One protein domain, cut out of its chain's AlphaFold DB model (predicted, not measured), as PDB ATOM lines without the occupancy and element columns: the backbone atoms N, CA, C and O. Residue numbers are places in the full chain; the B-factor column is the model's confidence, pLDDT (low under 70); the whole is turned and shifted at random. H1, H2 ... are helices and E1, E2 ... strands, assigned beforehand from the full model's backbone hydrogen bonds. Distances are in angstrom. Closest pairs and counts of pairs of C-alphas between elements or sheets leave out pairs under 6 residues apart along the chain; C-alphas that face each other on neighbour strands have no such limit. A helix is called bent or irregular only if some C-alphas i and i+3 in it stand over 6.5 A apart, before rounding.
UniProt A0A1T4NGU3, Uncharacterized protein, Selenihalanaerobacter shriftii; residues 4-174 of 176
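AT A GLANCE: This is residues 4 to 174 of the 176 residues of an uncharacterized protein of Selenihalanaerobacter shriftii (UniProt A0A1T4NGU3). A strongly twisted sheet of five strands has helices over one face: H6 runs along it over E3 and E4, H2 lies over E2, and H1 sits by the edge strand E1. The long helix H4 is set off to one side and only grazes the sheet; beyond it come short H5 and an unnamed stretch, residues 126 to 143, that leads back to E5. The printed part has 171 residues, with six named helices and five named strands in the order H1 H2 E1 E2 E3 E4 H3 H4 H5 E5 H6. The sheet runs E1 E2 E3 E4 E5, all antiparallel, and the class is mixed, helices and strands. The whole is compact, with a radius of gyration of the C-alphas of 15.7 A and spans of 46 by 38 by 32 A.

HOW THE PARTS SIT: H1, residues 4 to 9, and H2, residues 21 to 31, form a helical hairpin; they touch at a shallow tilt of 15 degrees, opposite ways, the closest C-alphas being those of Ile 5 and Ile 25, 6.5 A apart. E1, residues 41 to 44, E2, 56 to 61, E3, 68 to 73, and E4, 80 to 86, make a meander, each strand the antiparallel neighbour of the one before. Within hydrogen-bond range are N 43 and O 59 at 2.9 A, N 60 and O 69 at 2.8 A, and N 70 and O 84 at 2.8 A. H1 is on the sheet at a height of 5.5 A, over none of its strands, but only just: 2 of its C-alphas fall on E1. H2 is over E2 at a height of 9.6 A, and only just not over E3, on which 2 of its C-alphas fall. H3, residues 89 to 93, only grazes the sheet and is only just irregular, with C-alphas 90 and 93 at 7.0 A. H4, residues 100 to 119, only grazes the sheet with residues 102 to 110; it is close to but not clearly touching H5, residues 121 to 125, the closest C-alphas being those of Lys 117 and Leu 124, 7.1 A apart. Edge strand E5, residues 144 to 149, is antiparallel to E4, with N 146 and O 83 at 2.8 A. H6, residues 154 to 172, is on the same face as H1 and H2, two layers with helices on one face of the sheet, at a height of 8.0 A; with residues 154 to 162 alone it touches H2, at a steep tilt of 52 degrees, the closest C-alphas being those of Thr 27 and Ala 154, 4.9 A apart. Every O i to N i+4 pair is within hydrogen-bond range in H1, H2 and H6, against 14 of 16 in H4, 0 of 1 in H3 and 0 of 1 in H5, where O i to N i+3 gives 1 of 2 in H3 and 2 of 2 in H5.

IN THESE COORDINATES: H1 begins at C-alpha 4, (9.337, -64.323, -39.425). H4 is 29.5 A long and begins at C-alpha 100, (-7.052, -43.584, -51.828). E4 is 18.6 A long, and H6, 26.1 A long, ends at C-alpha 172, (-1.017, -43.464, -31.188).

THE WHOLE: The two C-alphas farthest apart, those of Asn 13 and Glu 119, are 48.3 A apart. The printed part has no cut; the links H1 to H2, E1 to E2 and H5 to E5 are long. The mean pLDDT of the printed part is 77.4, and it is under 70 at residues 47 to 54, 76, 90 to 104 and 121 to 143.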
ATOM      1  N   ILE A   4       8.472 -65.498 -39.270       92.19
ATOM      2  CA  ILE A   4       9.337 -64.323 -39.425       92.19
ATOM      3  C   ILE A   4      10.779 -64.771 -39.633       92.19
ATOM      4  O   ILE A   4      11.443 -64.302 -40.558       92.19
ATOM      5  N   ILE A   5      11.242 -65.755 -38.862       92.94
ATOM      6  CA  ILE A   5      12.556 -66.371 -39.073       92.94
ATOM      7  C   ILE A   5      12.653 -66.984 -40.472       92.94
ATOM      8  O   ILE A   5      13.602 -66.699 -41.206       92.94
ATOM      9  N   LYS A   6      11.644 -67.753 -40.901       90.62
ATOM     10  CA  LYS A   6      11.585 -68.313 -42.261       90.62
ATOM     11  C   LYS A   6      11.627 -67.210 -43.327       90.62
ATOM     12  O   LYS A   6      12.318 -67.347 -44.338       90.62
ATOM     13  N   TYR A   7      10.917 -66.105 -43.099       89.56
ATOM     14  CA  TYR A   7      10.930 -64.942 -43.981       89.56
ATOM     15  C   TYR A   7      12.323 -64.305 -44.104       89.56
ATOM     16  O   TYR A   7      12.762 -64.055 -45.234       89.56
ATOM     17  N   LEU A   8      13.007 -64.079 -42.974       89.62
ATOM     18  CA  LEU A   8      14.341 -63.478 -42.906       89.62
ATOM     19  C   LEU A   8      15.406 -64.388 -43.518       89.62
ATOM     20  O   LEU A   8      16.225 -63.923 -44.305       89.62
ATOM     21  N   ILE A   9      15.366 -65.695 -43.250       89.44
ATOM     22  CA  ILE A   9      16.285 -66.671 -43.861       89.44
ATOM     23  C   ILE A   9      16.169 -66.657 -45.391       89.44
ATOM     24  O   ILE A   9      17.165 -66.827 -46.095       89.44
ATOM     25  N   GLY A  10      14.982 -66.356 -45.930       87.12
ATOM     26  CA  GLY A  10      14.787 -66.130 -47.364       87.12
ATOM     27  C   GLY A  10      15.627 -64.986 -47.953       87.12
ATOM     28  O   GLY A  10      15.699 -64.855 -49.172       87.12
ATOM     29  N   TRP A  11      16.266 -64.155 -47.125       85.88
ATOM     30  CA  TRP A  11      17.151 -63.066 -47.540       85.88
ATOM     31  C   TRP A  11      18.630 -63.457 -47.598       85.88
ATOM     32  O   TRP A  11      19.439 -62.619 -47.991       85.88
ATOM     33  N   LYS A  12      19.003 -64.698 -47.252       85.19
ATOM     34  CA  LYS A  12      20.409 -65.141 -47.139       85.19
ATOM     35  C   LYS A  12      21.286 -64.845 -48.364       85.19
ATOM     36  O   LYS A  12      22.451 -64.513 -48.210       85.19
ATOM     37  N   ASN A  13      20.707 -64.885 -49.566       82.69
ATOM     38  CA  ASN A  13      21.425 -64.644 -50.825       82.69
ATOM     39  C   ASN A  13      21.344 -63.180 -51.301       82.69
ATOM     40  O   ASN A  13      21.833 -62.833 -52.372       82.69
ATOM     41  N   SER A  14      20.688 -62.298 -50.543       80.81
ATOM     42  CA  SER A  14      20.541 -60.892 -50.907       80.81
ATOM     43  C   SER A  14      21.782 -60.110 -50.493       80.81
ATOM     44  O   SER A  14      21.977 -59.825 -49.311       80.81
ATOM     45  N   GLN A  15      22.562 -59.634 -51.467       78.00
ATOM     46  CA  GLN A  15      23.682 -58.715 -51.207       78.00
ATOM     47  C   GLN A  15      23.255 -57.460 -50.429       78.00
ATOM     48  O   GLN A  15      24.029 -56.879 -49.677       78.00
ATOM     49  N   LYS A  16      21.984 -57.058 -50.545       74.88
ATOM     50  CA  LYS A  16      21.433 -55.914 -49.809       74.88
ATOM     51  C   LYS A  16      21.282 -56.186 -48.312       74.88
ATOM     52  O   LYS A  16      21.025 -55.236 -47.588       74.88
ATOM     53  N   VAL A  17      21.383 -57.427 -47.845       77.94
ATOM     54  CA  VAL A  17      21.204 -57.832 -46.435       77.94
ATOM     55  C   VAL A  17      22.481 -58.486 -45.886       77.94
ATOM     56  O   VAL A  17      22.571 -58.778 -44.696       77.94
ATOM     57  N   PHE A  18      23.497 -58.669 -46.732       73.56
ATOM     58  CA  PHE A  18      24.779 -59.247 -46.351       73.56
ATOM     59  C   PHE A  18      25.384 -58.520 -45.136       73.56
ATOM     60  O   PHE A  18      25.340 -57.291 -45.061       73.56
ATOM     61  N   GLY A  19      25.853 -59.288 -44.149       78.00
ATOM     62  CA  GLY A  19      26.368 -58.780 -42.870       78.00
ATOM     63  C   GLY A  19      25.314 -58.293 -41.862       78.00
ATOM     64  O   GLY A  19      25.662 -57.991 -40.729       78.00
ATOM     65  N   ARG A  20      24.024 -58.228 -42.230       85.88
ATOM     66  CA  ARG A  20      22.938 -57.760 -41.343       85.88
ATOM     67  C   ARG A  20      21.923 -58.822 -40.956       85.88
ATOM     68  O   ARG A  20      21.158 -58.614 -40.019       85.88
ATOM     69  N   LEU A  21      21.855 -59.919 -41.705       89.25
ATOM     70  CA  LEU A  21      20.816 -60.930 -41.516       89.25
ATOM     71  C   LEU A  21      20.846 -61.528 -40.105       89.25
ATOM     72  O   LEU A  21      19.801 -61.660 -39.478       89.25
ATOM     73  N   GLU A  22      22.036 -61.848 -39.604       91.12
ATOM     74  CA  GLU A  22      22.201 -62.408 -38.263       91.12
ATOM     75  C   GLU A  22      21.726 -61.430 -37.184       91.12
ATOM     76  O   GLU A  22      20.958 -61.817 -36.306       91.12
ATOM     77  N   MET A  23      22.100 -60.152 -37.305       92.81
ATOM     78  CA  MET A  23      21.628 -59.092 -36.414       92.81
ATOM     79  C   MET A  23      20.099 -58.995 -36.440       92.81
ATOM     80  O   MET A  23      19.484 -59.001 -35.387       92.81
ATOM     81  N   LEU A  24      19.464 -59.001 -37.619       92.75
ATOM     82  CA  LEU A  24      18.000 -58.954 -37.731       92.75
ATOM     83  C   LEU A  24      17.303 -60.154 -37.079       92.75
ATOM     84  O   LEU A  24      16.274 -59.982 -36.429       92.75
ATOM     85  N   ILE A  25      17.843 -61.362 -37.265       94.50
ATOM     86  CA  ILE A  25      17.310 -62.586 -36.656       94.50
ATOM     87  C   ILE A  25      17.441 -62.520 -35.132       94.50
ATOM     88  O   ILE A  25      16.470 -62.787 -34.424       94.50
ATOM     89  N   LYS A  26      18.619 -62.133 -34.626       96.88
ATOM     90  CA  LYS A  26      18.869 -61.968 -33.189       96.88
ATOM     91  C   LYS A  26      17.956 -60.901 -32.588       96.88
ATOM     92  O   LYS A  26      17.270 -61.185 -31.614       96.88
ATOM     93  N   THR A  27      17.857 -59.733 -33.220       97.06
ATOM     94  CA  THR A  27      16.955 -58.655 -32.802       97.06
ATOM     95  C   THR A  27      15.508 -59.135 -32.739       97.06
ATOM     96  O   THR A  27      14.852 -58.905 -31.732       97.06
ATOM     97  N   TYR A  28      14.999 -59.847 -33.754       97.25
ATOM     98  CA  TYR A  28      13.636 -60.391 -33.697       97.25
ATOM     99  C   TYR A  28      13.439 -61.351 -32.515       97.25
ATOM    100  O   TYR A  28      12.440 -61.251 -31.806       97.25
ATOM    101  N   ASN A  29      14.387 -62.259 -32.276       97.31
ATOM    102  CA  ASN A  29      14.300 -63.206 -31.164       97.31
ATOM    103  C   ASN A  29      14.303 -62.515 -29.795       97.31
ATOM    104  O   ASN A  29      13.653 -63.013 -28.883       97.31
ATOM    105  N   LEU A  30      15.031 -61.406 -29.650       98.06
ATOM    106  CA  LEU A  30      15.029 -60.596 -28.431       98.06
ATOM    107  C   LEU A  30      13.687 -59.874 -28.267       98.06
ATOM    108  O   LEU A  30      13.017 -60.044 -27.257       98.06
ATOM    109  N   VAL A  31      13.249 -59.149 -29.299       97.50
ATOM    110  CA  VAL A  31      12.010 -58.355 -29.271       97.50
ATOM    111  C   VAL A  31      10.768 -59.226 -29.051       97.50
ATOM    112  O   VAL A  31       9.900 -58.865 -28.266       97.50
ATOM    113  N   SER A  32      10.666 -60.373 -29.727       96.12
ATOM    114  CA  SER A  32       9.497 -61.269 -29.626       96.12
ATOM    115  C   SER A  32       9.365 -61.981 -28.278       96.12
ATOM    116  O   SER A  32       8.305 -62.530 -27.990       96.12
ATOM    117  N   LYS A  33      10.428 -61.986 -27.465       96.44
ATOM    118  CA  LYS A  33      10.453 -62.589 -26.127       96.44
ATOM    119  C   LYS A  33      10.412 -61.553 -25.003       96.44
ATOM    120  O   LYS A  33      10.369 -61.949 -23.844       96.44
ATOM    121  N   ASP A  34      10.456 -60.262 -25.324       97.88
ATOM    122  CA  ASP A  34      10.433 -59.201 -24.322       97.88
ATOM    123  C   ASP A  34       9.035 -59.082 -23.694       97.88
ATOM    124  O   ASP A  34       8.031 -58.922 -24.392       97.88
ATOM    125  N   GLU A  35       8.965 -59.144 -22.363       97.19
ATOM    126  CA  GLU A  35       7.699 -59.137 -21.621       97.19
ATOM    127  C   GLU A  35       6.893 -57.846 -21.821       97.19
ATOM    128  O   GLU A  35       5.657 -57.887 -21.815       97.19
ATOM    129  N   ARG A  36       7.562 -56.710 -22.085       97.12
ATOM    130  CA  ARG A  36       6.903 -55.418 -22.355       97.12
ATOM    131  C   ARG A  36       6.060 -55.468 -23.630       97.12
ATOM    132  O   ARG A  36       5.125 -54.685 -23.780       97.12
ATOM    133  N   LEU A  37       6.367 -56.398 -24.536       96.50
ATOM    134  CA  LEU A  37       5.648 -56.621 -25.789       96.50
ATOM    135  C   LEU A  37       4.813 -57.911 -25.781       96.50
ATOM    136  O   LEU A  37       4.350 -58.338 -26.834       96.50
ATOM    137  N   SER A  38       4.561 -58.517 -24.619       94.44
ATOM    138  CA  SER A  38       3.815 -59.783 -24.491       94.44
ATOM    139  C   SER A  38       2.414 -59.774 -25.125       94.44
ATOM    140  O   SER A  38       1.938 -60.806 -25.593       94.44
ATOM    141  N   SER A  39       1.757 -58.613 -25.185       93.50
ATOM    142  CA  SER A  39       0.443 -58.437 -25.827       93.50
ATOM    143  C   SER A  39       0.513 -58.127 -27.328       93.50
ATOM    144  O   SER A  39      -0.523 -58.043 -27.993       93.50
ATOM    145  N   PHE A  40       1.714 -57.933 -27.880       95.44
ATOM    146  CA  PHE A  40       1.889 -57.564 -29.278       95.44
ATOM    147  C   PHE A  40       1.810 -58.788 -30.190       95.44
ATOM    148  O   PHE A  40       2.363 -59.854 -29.930       95.44
ATOM    149  N   LYS A  41       1.163 -58.598 -31.336       93.75
ATOM    150  CA  LYS A  41       1.155 -59.542 -32.449       93.75
ATOM    151  C   LYS A  41       2.324 -59.237 -33.373       93.75
ATOM    152  O   LYS A  41       2.504 -58.091 -33.787       93.75
ATOM    153  N   PHE A  42       3.059 -60.269 -33.768       93.62
ATOM    154  CA  PHE A  42       4.178 -60.153 -34.698       93.62
ATOM    155  C   PHE A  42       3.815 -60.688 -36.085       93.62
ATOM    156  O   PHE A  42       3.090 -61.670 -36.226       93.62
ATOM    157  N   SER A  43       4.328 -60.036 -37.128       90.25
ATOM    158  CA  SER A  43       4.150 -60.444 -38.525       90.25
ATOM    159  C   SER A  43       5.463 -60.324 -39.301       90.25
ATOM    160  O   SER A  43       6.267 -59.426 -39.025       90.25
ATOM    161  N   PRO A  44       5.701 -61.173 -40.321       89.25
ATOM    162  CA  PRO A  44       6.812 -60.962 -41.239       89.25
ATOM    163  C   PRO A  44       6.658 -59.635 -41.976       89.25
ATOM    164  O   PRO A  44       5.555 -59.093 -42.121       89.25
ATOM    165  N   GLY A  45       7.780 -59.135 -42.493       81.50
ATOM    166  CA  GLY A  45       7.750 -58.028 -43.433       81.50
ATOM    167  C   GLY A  45       6.910 -58.367 -44.674       81.50
ATOM    168  O   GLY A  45       7.043 -59.441 -45.261       81.50
ATOM    169  N   LYS A  46       6.052 -57.446 -45.114       74.44
ATOM    170  CA  LYS A  46       5.259 -57.582 -46.342       74.44
ATOM    171  C   LYS A  46       6.183 -57.600 -47.563       74.44
ATOM    172  O   LYS A  46       7.072 -56.756 -47.704       74.44
ATOM    173  N   ARG A  47       5.975 -58.549 -48.479       62.06
ATOM    174  CA  ARG A  47       6.685 -58.613 -49.769       62.06
ATOM    175  C   ARG A  47       5.799 -57.994 -50.838       62.06
ATOM    176  O   ARG A  47       4.651 -58.380 -50.981       62.06
ATOM    177  N   ARG A  48       6.340 -57.083 -51.650       56.69
ATOM    178  CA  ARG A  48       5.668 -56.717 -52.903       56.69
ATOM    179  C   ARG A  48       5.799 -57.889 -53.874       56.69
ATOM    180  O   ARG A  48       6.920 -58.289 -54.186       56.69
ATOM    181  N   THR A  49       4.679 -58.420 -54.352       51.19
ATOM    182  CA  THR A  49       4.641 -59.450 -55.400       51.19
ATOM    183  C   THR A  49       5.479 -59.028 -56.612       51.19
ATOM    184  O   THR A  49       5.378 -57.892 -57.078       51.19
ATOM    185  N   GLY A  50       6.342 -59.925 -57.101       49.34
ATOM    186  CA  GLY A  50       7.181 -59.700 -58.288       49.34
ATOM    187  C   GLY A  50       8.385 -58.765 -58.100       49.34
ATOM    188  O   GLY A  50       9.033 -58.409 -59.082       49.34
ATOM    189  N   ARG A  51       8.714 -58.333 -56.873       52.19
ATOM    190  CA  ARG A  51       9.889 -57.483 -56.600       52.19
ATOM    191  C   ARG A  51      10.736 -58.024 -55.448       52.19
ATOM    192  O   ARG A  51      10.250 -58.744 -54.582       52.19
ATOM    193  N   ASN A  52      12.015 -57.626 -55.440       49.91
ATOM    194  CA  ASN A  52      12.943 -57.833 -54.320       49.91
ATOM    195  C   ASN A  52      12.263 -57.511 -52.974       49.91
ATOM    196  O   ASN A  52      11.493 -56.544 -52.929       49.91
ATOM    197  N   PRO A  53      12.564 -58.262 -51.894       51.91
ATOM    198  CA  PRO A  53      11.900 -58.092 -50.607       51.91
ATOM    199  C   PRO A  53      11.915 -56.623 -50.179       51.91
ATOM    200  O   PRO A  53      12.935 -55.933 -50.312       51.91
ATOM    201  N   MET A  54      10.764 -56.127 -49.705       61.47
ATOM    202  CA  MET A  54      10.732 -54.807 -49.089       61.47
ATOM    203  C   MET A  54      11.677 -54.833 -47.899       61.47
ATOM    204  O   MET A  54      11.781 -55.829 -47.196       61.47
ATOM    205  N   TYR A  55      12.357 -53.718 -47.669       75.06
ATOM    206  CA  TYR A  55      13.347 -53.570 -46.610       75.06
ATOM    207  C   TYR A  55      12.788 -53.778 -45.185       75.06
ATOM    208  O   TYR A  55      13.533 -53.567 -44.244       75.06
ATOM    209  N   CYS A  56      11.523 -54.168 -45.001       84.69
ATOM    210  CA  CYS A  56      10.916 -54.485 -43.710       84.69
ATOM    211  C   CYS A  56      11.336 -55.891 -43.262       84.69
ATOM    212  O   CYS A  56      11.061 -56.870 -43.957       84.69
ATOM    213  N   ALA A  57      12.013 -55.975 -42.122       89.25
ATOM    214  CA  ALA A  57      12.475 -57.219 -41.525       89.25
ATOM    215  C   ALA A  57      11.317 -57.945 -40.824       89.25
ATOM    216  O   ALA A  57      10.990 -59.076 -41.174       89.25
ATOM    217  N   PHE A  58      10.649 -57.261 -39.900       92.19
ATOM    218  CA  PHE A  58       9.456 -57.750 -39.217       92.19
ATOM    219  C   PHE A  58       8.576 -56.578 -38.785       92.19
ATOM    220  O   PHE A  58       8.984 -55.412 -38.868       92.19
ATOM    221  N   ALA A  59       7.366 -56.904 -38.354       91.88
ATOM    222  CA  ALA A  59       6.368 -55.966 -37.883       91.88
ATOM    223  C   ALA A  59       5.771 -56.431 -36.549       91.88
ATOM    224  O   ALA A  59       5.673 -57.634 -36.308       91.88
ATOM    225  N   ALA A  60       5.358 -55.485 -35.714       94.25
ATOM    226  CA  ALA A  60       4.703 -55.715 -34.432       94.25
ATOM    227  C   ALA A  60       3.504 -54.770 -34.287       94.25
ATOM    228  O   ALA A  60       3.558 -53.631 -34.748       94.25
ATOM    229  N   THR A  61       2.426 -55.213 -33.651       92.94
ATOM    230  CA  THR A  61       1.284 -54.345 -33.337       92.94
ATOM    231  C   THR A  61       0.608 -54.750 -32.039       92.94
ATOM    232  O   THR A  61       0.489 -55.935 -31.743       92.94
ATOM    233  N   SER A  62       0.140 -53.765 -31.283       92.94
ATOM    234  CA  SER A  62      -0.769 -53.942 -30.146       92.94
ATOM    235  C   SER A  62      -2.194 -53.483 -30.460       92.94
ATOM    236  O   SER A  62      -3.077 -53.587 -29.612       92.94
ATOM    237  N   PHE A  63      -2.435 -52.973 -31.668       88.81
ATOM    238  CA  PHE A  63      -3.751 -52.516 -32.084       88.81
ATOM    239  C   PHE A  63      -4.597 -53.700 -32.566       88.81
ATOM    240  O   PHE A  63      -4.086 -54.683 -33.104       88.81
ATOM    241  N   ALA A  64      -5.917 -53.603 -32.394       84.69
ATOM    242  CA  ALA A  64      -6.846 -54.592 -32.943       84.69
ATOM    243  C   ALA A  64      -6.891 -54.552 -34.482       84.69
ATOM    244  O   ALA A  64      -7.185 -55.563 -35.116       84.69
ATOM    245  N   GLY A  65      -6.612 -53.377 -35.060       81.50
ATOM    246  CA  GLY A  65      -6.591 -53.140 -36.498       81.50
ATOM    247  C   GLY A  65      -5.261 -53.485 -37.171       81.50
ATOM    248  O   GLY A  65      -4.430 -54.221 -36.655       81.50
ATOM    249  N   GLU A  66      -5.063 -52.904 -38.352       82.88
ATOM    250  CA  GLU A  66      -3.982 -53.268 -39.277       82.88
ATOM    251  C   GLU A  66      -2.812 -52.277 -39.254       82.88
ATOM    252  O   GLU A  66      -2.058 -52.172 -40.219       82.88
ATOM    253  N   ASP A  67      -2.664 -51.532 -38.162       85.69
ATOM    254  CA  ASP A  67      -1.610 -50.540 -37.984       85.69
ATOM    255  C   ASP A  67      -0.415 -51.188 -37.297       85.69
ATOM    256  O   ASP A  67      -0.544 -51.713 -36.194       85.69
ATOM    257  N   TYR A  68       0.751 -51.179 -37.944       89.06
ATOM    258  CA  TYR A  68       1.921 -51.906 -37.452       89.06
ATOM    259  C   TYR A  68       3.129 -51.004 -37.269       89.06
ATOM    260  O   TYR A  68       3.451 -50.167 -38.116       89.06
ATOM    261  N   PHE A  69       3.879 -51.288 -36.216       91.06
ATOM    262  CA  PHE A  69       5.265 -50.885 -36.085       91.06
ATOM    263  C   PHE A  69       6.155 -51.821 -36.898       91.06
ATOM    264  O   PHE A  69       5.921 -53.025 -36.941       91.06
ATOM    265  N   ILE A  70       7.176 -51.293 -37.563       90.56
ATOM    266  CA  ILE A  70       8.032 -52.051 -38.476       90.56
ATOM    267  C   ILE A  70       9.502 -51.789 -38.184       90.56
ATOM    268  O   ILE A  70       9.928 -50.640 -38.103       90.56
ATOM    269  N   LEU A  71      10.304 -52.851 -38.105       91.81
ATOM    270  CA  LEU A  71      11.753 -52.732 -38.208       91.81
ATOM    271  C   LEU A  71      12.142 -52.898 -39.673       91.81
ATOM    272  O   LEU A  71      11.725 -53.848 -40.342       91.81
ATOM    273  N   ARG A  72      12.962 -51.989 -40.197       87.69
ATOM    274  CA  ARG A  72      13.387 -52.023 -41.596       87.69
ATOM    275  C   ARG A  72      14.841 -51.623 -41.799       87.69
ATOM    276  O   ARG A  72      15.410 -50.820 -41.069       87.69
ATOM    277  N   LEU A  73      15.419 -52.115 -42.884       85.81
ATOM    278  CA  LEU A  73      16.710 -51.690 -43.399       85.81
ATOM    279  C   LEU A  73      16.599 -50.325 -44.094       85.81
ATOM    280  O   LEU A  73      15.629 -50.033 -44.812       85.81
ATOM    281  N   VAL A  74      17.638 -49.505 -43.951       79.00
ATOM    282  CA  VAL A  74      17.819 -48.310 -44.779       79.00
ATOM    283  C   VAL A  74      18.565 -48.702 -46.055       79.00
ATOM    284  O   VAL A  74      19.604 -49.368 -46.043       79.00
ATOM    285  N   LYS A  75      18.002 -48.326 -47.207       72.19
ATOM    286  CA  LYS A  75      18.567 -48.663 -48.520       72.19
ATOM    287  C   LYS A  75      19.963 -48.039 -48.661       72.19
ATOM    288  O   LYS A  75      20.111 -46.846 -48.429       72.19
ATOM    289  N   ARG A  76      20.939 -48.835 -49.124       67.56
ATOM    290  CA  ARG A  76      22.339 -48.434 -49.406       67.56
ATOM    291  C   ARG A  76      23.172 -47.997 -48.186       67.56
ATOM    292  O   ARG A  76      24.297 -47.570 -48.377       67.56
ATOM    293  N   GLN A  77      22.654 -48.124 -46.965       74.50
ATOM    294  CA  GLN A  77      23.394 -47.831 -45.732       74.50
ATOM    295  C   GLN A  77      23.374 -49.100 -44.878       74.50
ATOM    296  O   GLN A  77      22.324 -49.494 -44.370       74.50
ATOM    297  N   SER A  78      24.494 -49.825 -44.858       73.56
ATOM    298  CA  SER A  78      24.624 -51.132 -44.196       73.56
ATOM    299  C   SER A  78      24.570 -51.030 -42.675       73.56
ATOM    300  O   SER A  78      24.192 -51.989 -42.022       73.56
ATOM    301  N   ASP A  79      24.867 -49.866 -42.121       77.06
ATOM    302  CA  ASP A  79      24.906 -49.564 -40.693       77.06
ATOM    303  C   ASP A  79      23.639 -48.857 -40.191       77.06
ATOM    304  O   ASP A  79      23.598 -48.391 -39.054       77.06
ATOM    305  N   LYS A  80      22.601 -48.726 -41.032       84.50
ATOM    306  CA  LYS A  80      21.382 -48.000 -40.664       84.50
ATOM    307  C   LYS A  80      20.120 -48.825 -40.802       84.50
ATOM    308  O   LYS A  80      19.842 -49.467 -41.825       84.50
ATOM    309  N   PHE A  81      19.309 -48.693 -39.766       88.25
ATOM    310  CA  PHE A  81      17.986 -49.270 -39.647       88.25
ATOM    311  C   PHE A  81      16.975 -48.145 -39.465       88.25
ATOM    312  O   PHE A  81      17.308 -46.968 -39.307       88.25
ATOM    313  N   SER A  82      15.708 -48.496 -39.562       87.62
ATOM    314  CA  SER A  82      14.630 -47.582 -39.259       87.62
ATOM    315  C   SER A  82      13.531 -48.341 -38.553       87.62
ATOM    316  O   SER A  82      13.216 -49.468 -38.930       87.62
ATOM    317  N   ILE A  83      12.964 -47.694 -37.552       88.94
ATOM    318  CA  ILE A  83      11.746 -48.122 -36.885       88.94
ATOM    319  C   ILE A  83      10.654 -47.237 -37.458       88.94
ATOM    320  O   ILE A  83      10.856 -46.030 -37.586       88.94
ATOM    321  N   GLY A  84       9.553 -47.822 -37.899       86.50
ATOM    322  CA  GLY A  84       8.476 -47.056 -38.504       86.50
ATOM    323  C   GLY A  84       7.105 -47.479 -38.028       86.50
ATOM    324  O   GLY A  84       6.949 -48.554 -37.468       86.50
ATOM    325  N   PHE A  85       6.116 -46.635 -38.288       85.81
ATOM    326  CA  PHE A  85       4.708 -46.890 -38.042       85.81
ATOM    327  C   PHE A  85       3.999 -46.813 -39.379       85.81
ATOM    328  O   PHE A  85       4.028 -45.789 -40.066       85.81
ATOM    329  N   CYS A  86       3.423 -47.936 -39.779       81.69
ATOM    330  CA  CYS A  86       2.768 -48.110 -41.054       81.69
ATOM    331  C   CYS A  86       1.284 -48.389 -40.793       81.69
ATOM    332  O   CYS A  86       0.932 -49.523 -40.460       81.69
ATOM    333  N   PRO A  87       0.413 -47.378 -40.934       77.25
ATOM    334  CA  PRO A  87      -1.017 -47.606 -40.841       77.25
ATOM    335  C   PRO A  87      -1.506 -48.437 -42.030       77.25
ATOM    336  O   PRO A  87      -0.982 -48.311 -43.153       77.25
ATOM    337  N   ASP A  88      -2.484 -49.297 -41.751       72.12
ATOM    338  CA  ASP A  88      -3.054 -50.308 -42.651       72.12
ATOM    339  C   ASP A  88      -2.020 -51.259 -43.287       72.12
ATOM    340  O   ASP A  88      -2.213 -51.780 -44.389       72.12
ATOM    341  N   TYR A  89      -0.898 -51.498 -42.609       73.25
ATOM    342  CA  TYR A  89       0.150 -52.413 -43.047       73.25
ATOM    343  C   TYR A  89      -0.366 -53.806 -43.416       73.25
ATOM    344  O   TYR A  89       0.046 -54.358 -44.440       73.25
ATOM    345  N   GLY A  90      -1.279 -54.382 -42.631       61.84
ATOM    346  CA  GLY A  90      -1.782 -55.724 -42.922       61.84
ATOM    347  C   GLY A  90      -2.708 -55.803 -44.137       61.84
ATOM    348  O   GLY A  90      -2.755 -56.855 -44.776       61.84
ATOM    349  N   LYS A  91      -3.302 -54.679 -44.565       67.25
ATOM    350  CA  LYS A  91      -4.154 -54.584 -45.767       67.25
ATOM    351  C   LYS A  91      -3.371 -54.423 -47.077       67.25
ATOM    352  O   LYS A  91      -3.963 -54.504 -48.148       67.25
ATOM    353  N   GLN A  92      -2.047 -54.238 -47.023       60.81
ATOM    354  CA  GLN A  92      -1.200 -53.977 -48.204       60.81
ATOM    355  C   GLN A  92      -1.034 -55.169 -49.167       60.81
ATOM    356  O   GLN A  92      -0.393 -55.008 -50.207       60.81
ATOM    357  N   ASP A  93      -1.580 -56.343 -48.836       52.97
ATOM    358  CA  ASP A  93      -1.473 -57.561 -49.653       52.97
ATOM    359  C   ASP A  93      -2.569 -57.691 -50.723       52.97
ATOM    360  O   ASP A  93      -2.436 -58.518 -51.627       52.97
ATOM    361  N   LYS A  94      -3.640 -56.887 -50.671       49.44
ATOM    362  CA  LYS A  94      -4.706 -56.965 -51.677       49.44
ATOM    363  C   LYS A  94      -4.344 -56.139 -52.914       49.44
ATOM    364  O   LYS A  94      -4.054 -54.947 -52.820       49.44
ATOM    365  N   LYS A  95      -4.338 -56.797 -54.081       49.59
ATOM    366  CA  LYS A  95      -4.400 -56.147 -55.399       49.59
ATOM    367  C   LYS A  95      -5.781 -55.501 -55.529       49.59
ATOM    368  O   LYS A  95      -6.632 -56.074 -56.183       49.59
ATOM    369  N   ASP A  96      -6.004 -54.364 -54.895       42.75
ATOM    370  CA  ASP A  96      -7.228 -53.601 -55.111       42.75
ATOM    371  C   ASP A  96      -6.873 -52.134 -55.332       42.75
ATOM    372  O   ASP A  96      -6.040 -51.550 -54.632       42.75
ATOM    373  N   ASP A  97      -7.507 -51.567 -56.351       41.22
ATOM    374  CA  ASP A  97      -7.325 -50.223 -56.893       41.22
ATOM    375  C   ASP A  97      -7.737 -49.082 -55.940       41.22
ATOM    376  O   ASP A  97      -7.724 -47.911 -56.319       41.22
ATOM    377  N   ASP A  98      -7.979 -49.361 -54.659       47.28
ATOM    378  CA  ASP A  98      -8.267 -48.351 -53.643       47.28
ATOM    379  C   ASP A  98      -7.018 -47.971 -52.845       47.28
ATOM    380  O   ASP A  98      -6.890 -48.183 -51.643       47.28
ATOM    381  N   ILE A  99      -6.063 -47.322 -53.515       51.31
ATOM    382  CA  ILE A  99      -4.914 -46.672 -52.853       51.31
ATOM    383  C   ILE A  99      -5.347 -45.389 -52.100       51.31
ATOM    384  O   ILE A  99      -4.599 -44.871 -51.261       51.31
ATOM    385  N   LYS A 100      -6.543 -44.851 -52.389       49.16
ATOM    386  CA  LYS A 100      -7.052 -43.584 -51.828       49.16
ATOM    387  C   LYS A 100      -7.289 -43.611 -50.301       49.16
ATOM    388  O   LYS A 100      -6.738 -42.719 -49.652       49.16
ATOM    389  N   PRO A 101      -7.958 -44.618 -49.696       51.75
ATOM    390  CA  PRO A 101      -8.264 -44.636 -48.258       51.75
ATOM    391  C   PRO A 101      -7.006 -44.630 -47.377       51.75
ATOM    392  O   PRO A 101      -6.941 -43.952 -46.352       51.75
ATOM    393  N   PHE A 102      -5.936 -45.300 -47.820       57.75
ATOM    394  CA  PHE A 102      -4.674 -45.378 -47.072       57.75
ATOM    395  C   PHE A 102      -3.946 -44.032 -46.963       57.75
ATOM    396  O   PHE A 102      -3.131 -43.827 -46.061       57.75
ATOM    397  N   ARG A 103      -4.186 -43.108 -47.903       62.59
ATOM    398  CA  ARG A 103      -3.621 -41.752 -47.842       62.59
ATOM    399  C   ARG A 103      -4.390 -40.873 -46.862       62.59
ATOM    400  O   ARG A 103      -3.774 -40.000 -46.259       62.59
ATOM    401  N   GLU A 104      -5.688 -41.103 -46.685       69.75
ATOM    402  CA  GLU A 104      -6.534 -40.317 -45.780       69.75
ATOM    403  C   GLU A 104      -6.263 -40.651 -44.317       69.75
ATOM    404  O   GLU A 104      -5.949 -39.737 -43.559       69.75
ATOM    405  N   ARG A 105      -6.225 -41.939 -43.943       73.81
ATOM    406  CA  ARG A 105      -5.864 -42.354 -42.573       73.81
ATOM    407  C   ARG A 105      -4.499 -41.806 -42.151       73.81
ATOM    408  O   ARG A 105      -4.317 -41.319 -41.041       73.81
ATOM    409  N   ARG A 106      -3.530 -41.810 -43.070       73.38
ATOM    410  CA  ARG A 106      -2.200 -41.222 -42.835       73.38
ATOM    411  C   ARG A 106      -2.247 -39.717 -42.615       73.38
ATOM    412  O   ARG A 106      -1.569 -39.240 -41.716       73.38
ATOM    413  N   LYS A 107      -3.030 -38.987 -43.415       74.00
ATOM    414  CA  LYS A 107      -3.221 -37.541 -43.240       74.00
ATOM    415  C   LYS A 107      -3.902 -37.220 -41.912       74.00
ATOM    416  O   LYS A 107      -3.483 -36.276 -41.257       74.00
ATOM    417  N   GLN A 108      -4.906 -38.003 -41.512       78.88
ATOM    418  CA  GLN A 108      -5.590 -37.846 -40.225       78.88
ATOM    419  C   GLN A 108      -4.612 -38.023 -39.062       78.88
ATOM    420  O   GLN A 108      -4.501 -37.143 -38.214       78.88
ATOM    421  N   ILE A 109      -3.826 -39.103 -39.081       80.19
ATOM    422  CA  ILE A 109      -2.809 -39.354 -38.056       80.19
ATOM    423  C   ILE A 109      -1.748 -38.245 -38.066       80.19
ATOM    424  O   ILE A 109      -1.376 -37.743 -37.014       80.19
ATOM    425  N   GLU A 110      -1.280 -37.810 -39.240       78.50
ATOM    426  CA  GLU A 110      -0.309 -36.714 -39.348       78.50
ATOM    427  C   GLU A 110      -0.852 -35.401 -38.764       78.50
ATOM    428  O   GLU A 110      -0.125 -34.681 -38.078       78.50
ATOM    429  N   GLN A 111      -2.122 -35.091 -39.017       79.31
ATOM    430  CA  GLN A 111      -2.777 -33.900 -38.491       79.31
ATOM    431  C   GLN A 111      -2.923 -33.967 -36.965       79.31
ATOM    432  O   GLN A 111      -2.524 -33.025 -36.283       79.31
ATOM    433  N   ALA A 112      -3.371 -35.101 -36.427       82.00
ATOM    434  CA  ALA A 112      -3.482 -35.308 -34.986       82.00
ATOM    435  C   ALA A 112      -2.116 -35.227 -34.279       82.00
ATOM    436  O   ALA A 112      -1.980 -34.583 -33.242       82.00
ATOM    437  N   ILE A 113      -1.054 -35.785 -34.877       78.19
ATOM    438  CA  ILE A 113       0.321 -35.624 -34.373       78.19
ATOM    439  C   ILE A 113       0.717 -34.138 -34.327       78.19
ATOM    440  O   ILE A 113       1.348 -33.698 -33.362       78.19
ATOM    441  N   LYS A 114       0.376 -33.350 -35.359       77.94
ATOM    442  CA  LYS A 114       0.664 -31.905 -35.393       77.94
ATOM    443  C   LYS A 114      -0.099 -31.143 -34.312       77.94
ATOM    444  O   LYS A 114       0.453 -30.190 -33.769       77.94
ATOM    445  N   GLU A 115      -1.326 -31.539 -34.006       81.75
ATOM    446  CA  GLU A 115      -2.139 -30.941 -32.940       81.75
ATOM    447  C   GLU A 115      -1.548 -31.242 -31.562       81.75
ATOM    448  O   GLU A 115      -1.205 -30.308 -30.839       81.75
ATOM    449  N   VAL A 116      -1.236 -32.511 -31.274       76.00
ATOM    450  CA  VAL A 116      -0.534 -32.908 -30.039       76.00
ATOM    451  C   VAL A 116       0.795 -32.157 -29.886       76.00
ATOM    452  O   VAL A 116       1.157 -31.722 -28.791       76.00
ATOM    453  N   LYS A 117       1.526 -31.950 -30.989       73.25
ATOM    454  CA  LYS A 117       2.774 -31.174 -31.002       73.25
ATOM    455  C   LYS A 117       2.564 -29.700 -30.636       73.25
ATOM    456  O   LYS A 117       3.430 -29.126 -29.976       73.25
ATOM    457  N   LYS A 118       1.463 -29.083 -31.074       78.25
ATOM    458  CA  LYS A 118       1.115 -27.697 -30.716       78.25
ATOM    459  C   LYS A 118       0.742 -27.584 -29.240       78.25
ATOM    460  O   LYS A 118       1.166 -26.636 -28.590       78.25
ATOM    461  N   GLU A 119      -0.010 -28.550 -28.725       75.31
ATOM    462  CA  GLU A 119      -0.489 -28.561 -27.338       75.31
ATOM    463  C   GLU A 119       0.623 -28.873 -26.331       75.31
ATOM    464  O   GLU A 119       0.633 -28.338 -25.227       75.31
ATOM    465  N   ASN A 120       1.587 -29.718 -26.708       70.94
ATOM    466  CA  ASN A 120       2.650 -30.176 -25.818       70.94
ATOM    467  C   ASN A 120       4.029 -30.154 -26.496       70.94
ATOM    468  O   ASN A 120       4.629 -31.207 -26.743       70.94
ATOM    469  N   PRO A 121       4.617 -28.966 -26.728       64.56
ATOM    470  CA  PRO A 121       5.910 -28.843 -27.400       64.56
ATOM    471  C   PRO A 121       7.056 -29.543 -26.649       64.56
ATOM    472  O   PRO A 121       8.043 -29.930 -27.261       64.56
ATOM    473  N   LYS A 122       6.935 -29.783 -25.335       59.47
ATOM    474  CA  LYS A 122       7.949 -30.512 -24.548       59.47
ATOM    475  C   LYS A 122       7.932 -32.035 -24.756       59.47
ATOM    476  O   LYS A 122       8.943 -32.675 -24.472       59.47
ATOM    477  N   ILE A 123       6.847 -32.618 -25.285       56.59
ATOM    478  CA  ILE A 123       6.798 -34.048 -25.655       56.59
ATOM    479  C   ILE A 123       7.792 -34.349 -26.798       56.59
ATOM    480  O   ILE A 123       8.326 -35.456 -26.868       56.59
ATOM    481  N   LEU A 124       8.144 -33.339 -27.613       49.44
ATOM    482  CA  LEU A 124       9.128 -33.428 -28.706       49.44
ATOM    483  C   LEU A 124      10.541 -33.817 -28.265       49.44
ATOM    484  O   LEU A 124      11.297 -34.342 -29.074       49.44
ATOM    485  N   ASN A 125      10.907 -33.552 -27.010       46.22
ATOM    486  CA  ASN A 125      12.267 -33.801 -26.529       46.22
ATOM    487  C   ASN A 125      12.463 -35.221 -25.988       46.22
ATOM    488  O   ASN A 125      13.594 -35.589 -25.682       46.22
ATOM    489  N   LYS A 126      11.385 -36.000 -25.826       44.25
ATOM    490  CA  LYS A 126      11.447 -37.354 -25.255       44.25
ATOM    491  C   LYS A 126      11.127 -38.440 -26.270       44.25
ATOM    492  O   LYS A 126      11.795 -39.459 -26.264       44.25
ATOM    493  N   VAL A 127      10.161 -38.195 -27.154       49.50
ATOM    494  CA  VAL A 127       9.712 -39.192 -28.128       49.50
ATOM    495  C   VAL A 127      10.239 -38.805 -29.510       49.50
ATOM    496  O   VAL A 127       9.957 -37.695 -29.967       49.50
ATOM    497  N   PRO A 128      10.984 -39.672 -30.215       57.00
ATOM    498  CA  PRO A 128      11.395 -39.408 -31.587       57.00
ATOM    499  C   PRO A 128      10.133 -39.303 -32.437       57.00
ATOM    500  O   PRO A 128       9.467 -40.307 -32.678       57.00
ATOM    501  N   PHE A 129       9.755 -38.089 -32.842       57.69
ATOM    502  CA  PHE A 129       8.492 -37.924 -33.543       57.69
ATOM    503  C   PHE A 129       8.538 -38.654 -34.890       57.69
ATOM    504  O   PHE A 129       9.517 -38.537 -35.623       57.69
ATOM    505  N   PRO A 130       7.466 -39.372 -35.231       59.00
ATOM    506  CA  PRO A 130       7.128 -39.791 -36.579       59.00
ATOM    507  C   PRO A 130       7.532 -38.794 -37.700       59.00
ATOM    508  O   PRO A 130       6.801 -37.841 -37.966       59.00
ATOM    509  N   GLU A 131       8.666 -38.992 -38.393       56.47
ATOM    510  CA  GLU A 131       9.104 -38.065 -39.457       56.47
ATOM    511  C   GLU A 131       8.540 -38.443 -40.838       56.47
ATOM    512  O   GLU A 131       8.524 -39.614 -41.236       56.47
ATOM    513  N   THR A 132       8.122 -37.428 -41.607       53.81
ATOM    514  CA  THR A 132       7.897 -37.546 -43.056       53.81
ATOM    515  C   THR A 132       9.231 -37.664 -43.794       53.81
ATOM    516  O   THR A 132      10.274 -37.285 -43.264       53.81
ATOM    517  N   ASP A 133       9.239 -38.150 -45.041       54.25
ATOM    518  CA  ASP A 133      10.493 -38.193 -45.800       54.25
ATOM    519  C   ASP A 133      11.105 -36.789 -46.008       54.25
ATOM    520  O   ASP A 133      10.445 -35.770 -45.815       54.25
ATOM    521  N   ALA A 134      12.369 -36.726 -46.444       49.56
ATOM    522  CA  ALA A 134      13.109 -35.472 -46.655       49.56
ATOM    523  C   ALA A 134      12.457 -34.483 -47.650       49.56
ATOM    524  O   ALA A 134      12.970 -33.389 -47.849       49.56
ATOM    525  N   LYS A 135      11.356 -34.864 -48.315       51.94
ATOM    526  CA  LYS A 135      10.566 -33.999 -49.198       51.94
ATOM    527  C   LYS A 135       9.203 -33.637 -48.594       51.94
ATOM    528  O   LYS A 135       8.327 -33.197 -49.331       51.94
ATOM    529  N   GLY A 136       8.999 -33.875 -47.297       53.72
ATOM    530  CA  GLY A 136       7.725 -33.659 -46.610       53.72
ATOM    531  C   GLY A 136       6.622 -34.617 -47.063       53.72
ATOM    532  O   GLY A 136       5.446 -34.317 -46.890       53.72
ATOM    533  N   ARG A 137       6.965 -35.747 -47.704       47.03
ATOM    534  CA  ARG A 137       5.974 -36.683 -48.246       47.03
ATOM    535  C   ARG A 137       5.838 -37.900 -47.343       47.03
ATOM    536  O   ARG A 137       6.805 -38.611 -47.061       47.03
ATOM    537  N   THR A 138       4.599 -38.214 -46.985       49.66
ATOM    538  CA  THR A 138       4.205 -39.505 -46.415       49.66
ATOM    539  C   THR A 138       4.315 -40.556 -47.526       49.66
ATOM    540  O   THR A 138       3.391 -40.796 -48.305       49.66
ATOM    541  N   HIS A 139       5.503 -41.140 -47.707       45.56
ATOM    542  CA  HIS A 139       5.732 -42.113 -48.775       45.56
ATOM    543  C   HIS A 139       4.753 -43.285 -48.616       45.56
ATOM    544  O   HIS A 139       4.565 -43.797 -47.513       45.56
ATOM    545  N   ALA A 140       4.185 -43.768 -49.729       39.34
ATOM    546  CA  ALA A 140       3.090 -44.751 -49.767       39.34
ATOM    547  C   ALA A 140       3.341 -46.078 -49.001       39.34
ATOM    548  O   ALA A 140       2.406 -46.842 -48.782       39.34
ATOM    549  N   TYR A 141       4.577 -46.310 -48.556       47.56
ATOM    550  CA  TYR A 141       5.057 -47.490 -47.826       47.56
ATOM    551  C   TYR A 141       5.956 -47.142 -46.627       47.56
ATOM    552  O   TYR A 141       6.563 -48.046 -46.059       47.56
ATOM    553  N   LYS A 142       6.142 -45.853 -46.297       50.59
ATOM    554  CA  LYS A 142       7.045 -45.441 -45.207       50.59
ATOM    555  C   LYS A 142       6.338 -44.900 -43.982       50.59
ATOM    556  O   LYS A 142       7.017 -44.785 -42.981       50.59
ATOM    557  N   GLY A 143       5.031 -44.625 -44.049       60.91
ATOM    558  CA  GLY A 143       4.291 -44.066 -42.918       60.91
ATOM    559  C   GLY A 143       5.130 -43.002 -42.215       60.91
ATOM    560  O   GLY A 143       5.576 -42.058 -42.869       60.91
ATOM    561  N   PHE A 144       5.425 -43.257 -40.948       74.31
ATOM    562  CA  PHE A 144       6.356 -42.467 -40.163       74.31
ATOM    563  C   PHE A 144       7.584 -43.267 -39.755       74.31
ATOM    564  O   PHE A 144       7.466 -44.465 -39.508       74.31
ATOM    565  N   GLU A 145       8.753 -42.631 -39.662       78.19
ATOM    566  CA  GLU A 145      10.016 -43.333 -39.410       78.19
ATOM    567  C   GLU A 145      10.938 -42.586 -38.440       78.19
ATOM    568  O   GLU A 145      11.104 -41.377 -38.533       78.19
ATOM    569  N   ARG A 146      11.628 -43.349 -37.589       82.12
ATOM    570  CA  ARG A 146      12.845 -42.966 -36.868       82.12
ATOM    571  C   ARG A 146      14.023 -43.735 -37.453       82.12
ATOM    572  O   ARG A 146      13.910 -44.937 -37.719       82.12
ATOM    573  N   LYS A 147      15.165 -43.077 -37.669       84.62
ATOM    574  CA  LYS A 147      16.413 -43.748 -38.074       84.62
ATOM    575  C   LYS A 147      17.199 -44.186 -36.846       84.62
ATOM    576  O   LYS A 147      17.466 -43.377 -35.971       84.62
ATOM    577  N   VAL A 148      17.615 -45.448 -36.840       84.62
ATOM    578  CA  VAL A 148      18.579 -45.984 -35.876       84.62
ATOM    579  C   VAL A 148      19.921 -46.050 -36.594       84.62
ATOM    580  O   VAL A 148      20.072 -46.764 -37.593       84.62
ATOM    581  N   ILE A 149      20.864 -45.221 -36.149       81.00
ATOM    582  CA  ILE A 149      22.164 -45.033 -36.796       81.00
ATOM    583  C   ILE A 149      23.204 -45.842 -36.027       81.00
ATOM    584  O   ILE A 149      23.406 -45.593 -34.846       81.00
ATOM    585  N   LYS A 150      23.892 -46.760 -36.716       82.06
ATOM    586  CA  LYS A 150      25.019 -47.542 -36.187       82.06
ATOM    587  C   LYS A 150      24.712 -48.289 -34.872       82.06
ATOM    588  O   LYS A 150      25.460 -48.109 -33.911       82.06
ATOM    589  N   PRO A 151      23.667 -49.142 -34.806       85.56
ATOM    590  CA  PRO A 151      23.558 -50.068 -33.680       85.56
ATOM    591  C   PRO A 151      24.803 -50.965 -33.663       85.56
ATOM    592  O   PRO A 151      25.204 -51.480 -34.713       85.56
ATOM    593  N   LYS A 152      25.448 -51.115 -32.501       87.19
ATOM    594  CA  LYS A 152      26.663 -51.938 -32.388       87.19
ATOM    595  C   LYS A 152      26.295 -53.412 -32.277       87.19
ATOM    596  O   LYS A 152      27.028 -54.261 -32.779       87.19
ATOM    597  N   THR A 153      25.157 -53.699 -31.651       93.06
ATOM    598  CA  THR A 153      24.698 -55.054 -31.339       93.06
ATOM    599  C   THR A 153      23.234 -55.278 -31.736       93.06
ATOM    600  O   THR A 153      22.518 -54.349 -32.127       93.06
ATOM    601  N   ALA A 154      22.788 -56.537 -31.685       94.94
ATOM    602  CA  ALA A 154      21.385 -56.874 -31.924       94.94
ATOM    603  C   ALA A 154      20.497 -56.439 -30.747       94.94
ATOM    604  O   ALA A 154      19.328 -56.120 -30.960       94.94
ATOM    605  N   GLU A 155      21.081 -56.415 -29.552       96.25
ATOM    606  CA  GLU A 155      20.542 -55.958 -28.280       96.25
ATOM    607  C   GLU A 155      20.267 -54.454 -28.324       96.25
ATOM    608  O   GLU A 155      19.140 -54.050 -28.052       96.25
ATOM    609  N   ASP A 156      21.226 -53.643 -28.793       94.56
ATOM    610  CA  ASP A 156      21.028 -52.197 -28.988       94.56
ATOM    611  C   ASP A 156      19.842 -51.939 -29.925       94.56
ATOM    612  O   ASP A 156      18.979 -51.106 -29.663       94.56
ATOM    613  N   LEU A 157      19.788 -52.670 -31.044       94.94
ATOM    614  CA  LEU A 157      18.722 -52.512 -32.027       94.94
ATOM    615  C   LEU A 157      17.364 -52.995 -31.497       94.94
ATOM    616  O   LEU A 157      16.336 -52.424 -31.862       94.94
ATOM    617  N   ALA A 158      17.353 -54.046 -30.672       96.81
ATOM    618  CA  ALA A 158      16.148 -54.566 -30.037       96.81
ATOM    619  C   ALA A 158      15.597 -53.574 -29.013       96.81
ATOM    620  O   ALA A 158      14.418 -53.237 -29.089       96.81
ATOM    621  N   GLU A 159      16.444 -53.057 -28.125       95.69
ATOM    622  CA  GLU A 159      16.037 -52.092 -27.104       95.69
ATOM    623  C   GLU A 159      15.524 -50.798 -27.741       95.69
ATOM    624  O   GLU A 159      14.439 -50.327 -27.407       95.69
ATOM    625  N   GLU A 160      16.230 -50.277 -28.751       93.81
ATOM    626  CA  GLU A 160      15.772 -49.106 -29.505       93.81
ATOM    627  C   GLU A 160      14.417 -49.348 -30.183       93.81
ATOM    628  O   GLU A 160      13.570 -48.450 -30.213       93.81
ATOM    629  N   PHE A 161      14.184 -50.553 -30.716       94.19
ATOM    630  CA  PHE A 161      12.882 -50.929 -31.267       94.19
ATOM    631  C   PHE A 161      11.800 -50.928 -30.187       94.19
ATOM    632  O   PHE A 161      10.767 -50.293 -30.384       94.19
ATOM    633  N   ILE A 162      12.037 -51.596 -29.058       95.31
ATOM    634  CA  ILE A 162      11.056 -51.748 -27.978       95.31
ATOM    635  C   ILE A 162      10.684 -50.386 -27.390       95.31
ATOM    636  O   ILE A 162       9.499 -50.058 -27.356       95.31
ATOM    637  N   ILE A 163      11.672 -49.566 -27.014       93.19
ATOM    638  CA  ILE A 163      11.435 -48.224 -26.460       93.19
ATOM    639  C   ILE A 163      10.622 -47.384 -27.447       93.19
ATOM    640  O   ILE A 163       9.570 -46.860 -27.089       93.19
ATOM    641  N   THR A 164      11.054 -47.319 -28.713       89.62
ATOM    642  CA  THR A 164      10.349 -46.521 -29.731       89.62
ATOM    643  C   THR A 164       8.907 -46.987 -29.903       89.62
ATOM    644  O   THR A 164       8.002 -46.167 -30.016       89.62
ATOM    645  N   VAL A 165       8.679 -48.300 -29.951       91.62
ATOM    646  CA  VAL A 165       7.347 -48.863 -30.180       91.62
ATOM    647  C   VAL A 165       6.416 -48.625 -28.999       91.62
ATOM    648  O   VAL A 165       5.258 -48.293 -29.231       91.62
ATOM    649  N   LEU A 166       6.897 -48.743 -27.763       92.12
ATOM    650  CA  LEU A 166       6.097 -48.453 -26.571       92.12
ATOM    651  C   LEU A 166       5.736 -46.966 -26.490       92.12
ATOM    652  O   LEU A 166       4.573 -46.619 -26.290       92.12
ATOM    653  N   GLU A 167       6.701 -46.077 -26.727       87.62
ATOM    654  CA  GLU A 167       6.446 -44.634 -26.751       87.62
ATOM    655  C   GLU A 167       5.451 -44.252 -27.848       87.62
ATOM    656  O   GLU A 167       4.515 -43.478 -27.628       87.62
ATOM    657  N   TRP A 168       5.630 -44.810 -29.045       87.31
ATOM    658  CA  TRP A 168       4.734 -44.544 -30.158       87.31
ATOM    659  C   TRP A 168       3.361 -45.175 -29.951       87.31
ATOM    660  O   TRP A 168       2.370 -44.566 -30.333       87.31
ATOM    661  N   GLN A 169       3.263 -46.349 -29.330       90.00
ATOM    662  CA  GLN A 169       1.984 -46.950 -28.957       90.00
ATOM    663  C   GLN A 169       1.183 -46.004 -28.059       90.00
ATOM    664  O   GLN A 169       0.008 -45.768 -28.335       90.00
ATOM    665  N   GLU A 170       1.804 -45.445 -27.021       87.69
ATOM    666  CA  GLU A 170       1.137 -44.514 -26.105       87.69
ATOM    667  C   GLU A 170       0.715 -43.211 -26.792       87.69
ATOM    668  O   GLU A 170      -0.350 -42.670 -26.490       87.69
ATOM    669  N   LEU A 171       1.504 -42.726 -27.755       83.31
ATOM    670  CA  LEU A 171       1.109 -41.600 -28.600       83.31
ATOM    671  C   LEU A 171      -0.093 -41.961 -29.485       83.31
ATOM    672  O   LEU A 171      -1.075 -41.224 -29.528       83.31
ATOM    673  N   PHE A 172      -0.021 -43.087 -30.191       83.44
ATOM    674  CA  PHE A 172      -1.017 -43.464 -31.188       83.44
ATOM    675  C   PHE A 172      -2.343 -43.899 -30.567       83.44
ATOM    676  O   PHE A 172      -3.365 -43.516 -31.109       83.44
ATOM    677  N   LYS A 173      -2.377 -44.559 -29.401       84.69
ATOM    678  CA  LYS A 173      -3.637 -44.851 -28.678       84.69
ATOM    679  C   LYS A 173      -4.482 -43.609 -28.361       84.69
ATOM    680  O   LYS A 173      -5.667 -43.730 -28.085       84.69
ATOM    681  N   ARG A 174      -3.875 -42.418 -28.330       79.38
ATOM    682  CA  ARG A 174      -4.593 -41.146 -28.122       79.38
ATOM    683  C   ARG A 174      -5.192 -40.591 -29.414       79.38
ATOM    684  O   ARG A 174      -5.975 -39.652 -29.361       79.38
TER     685      ARG A 174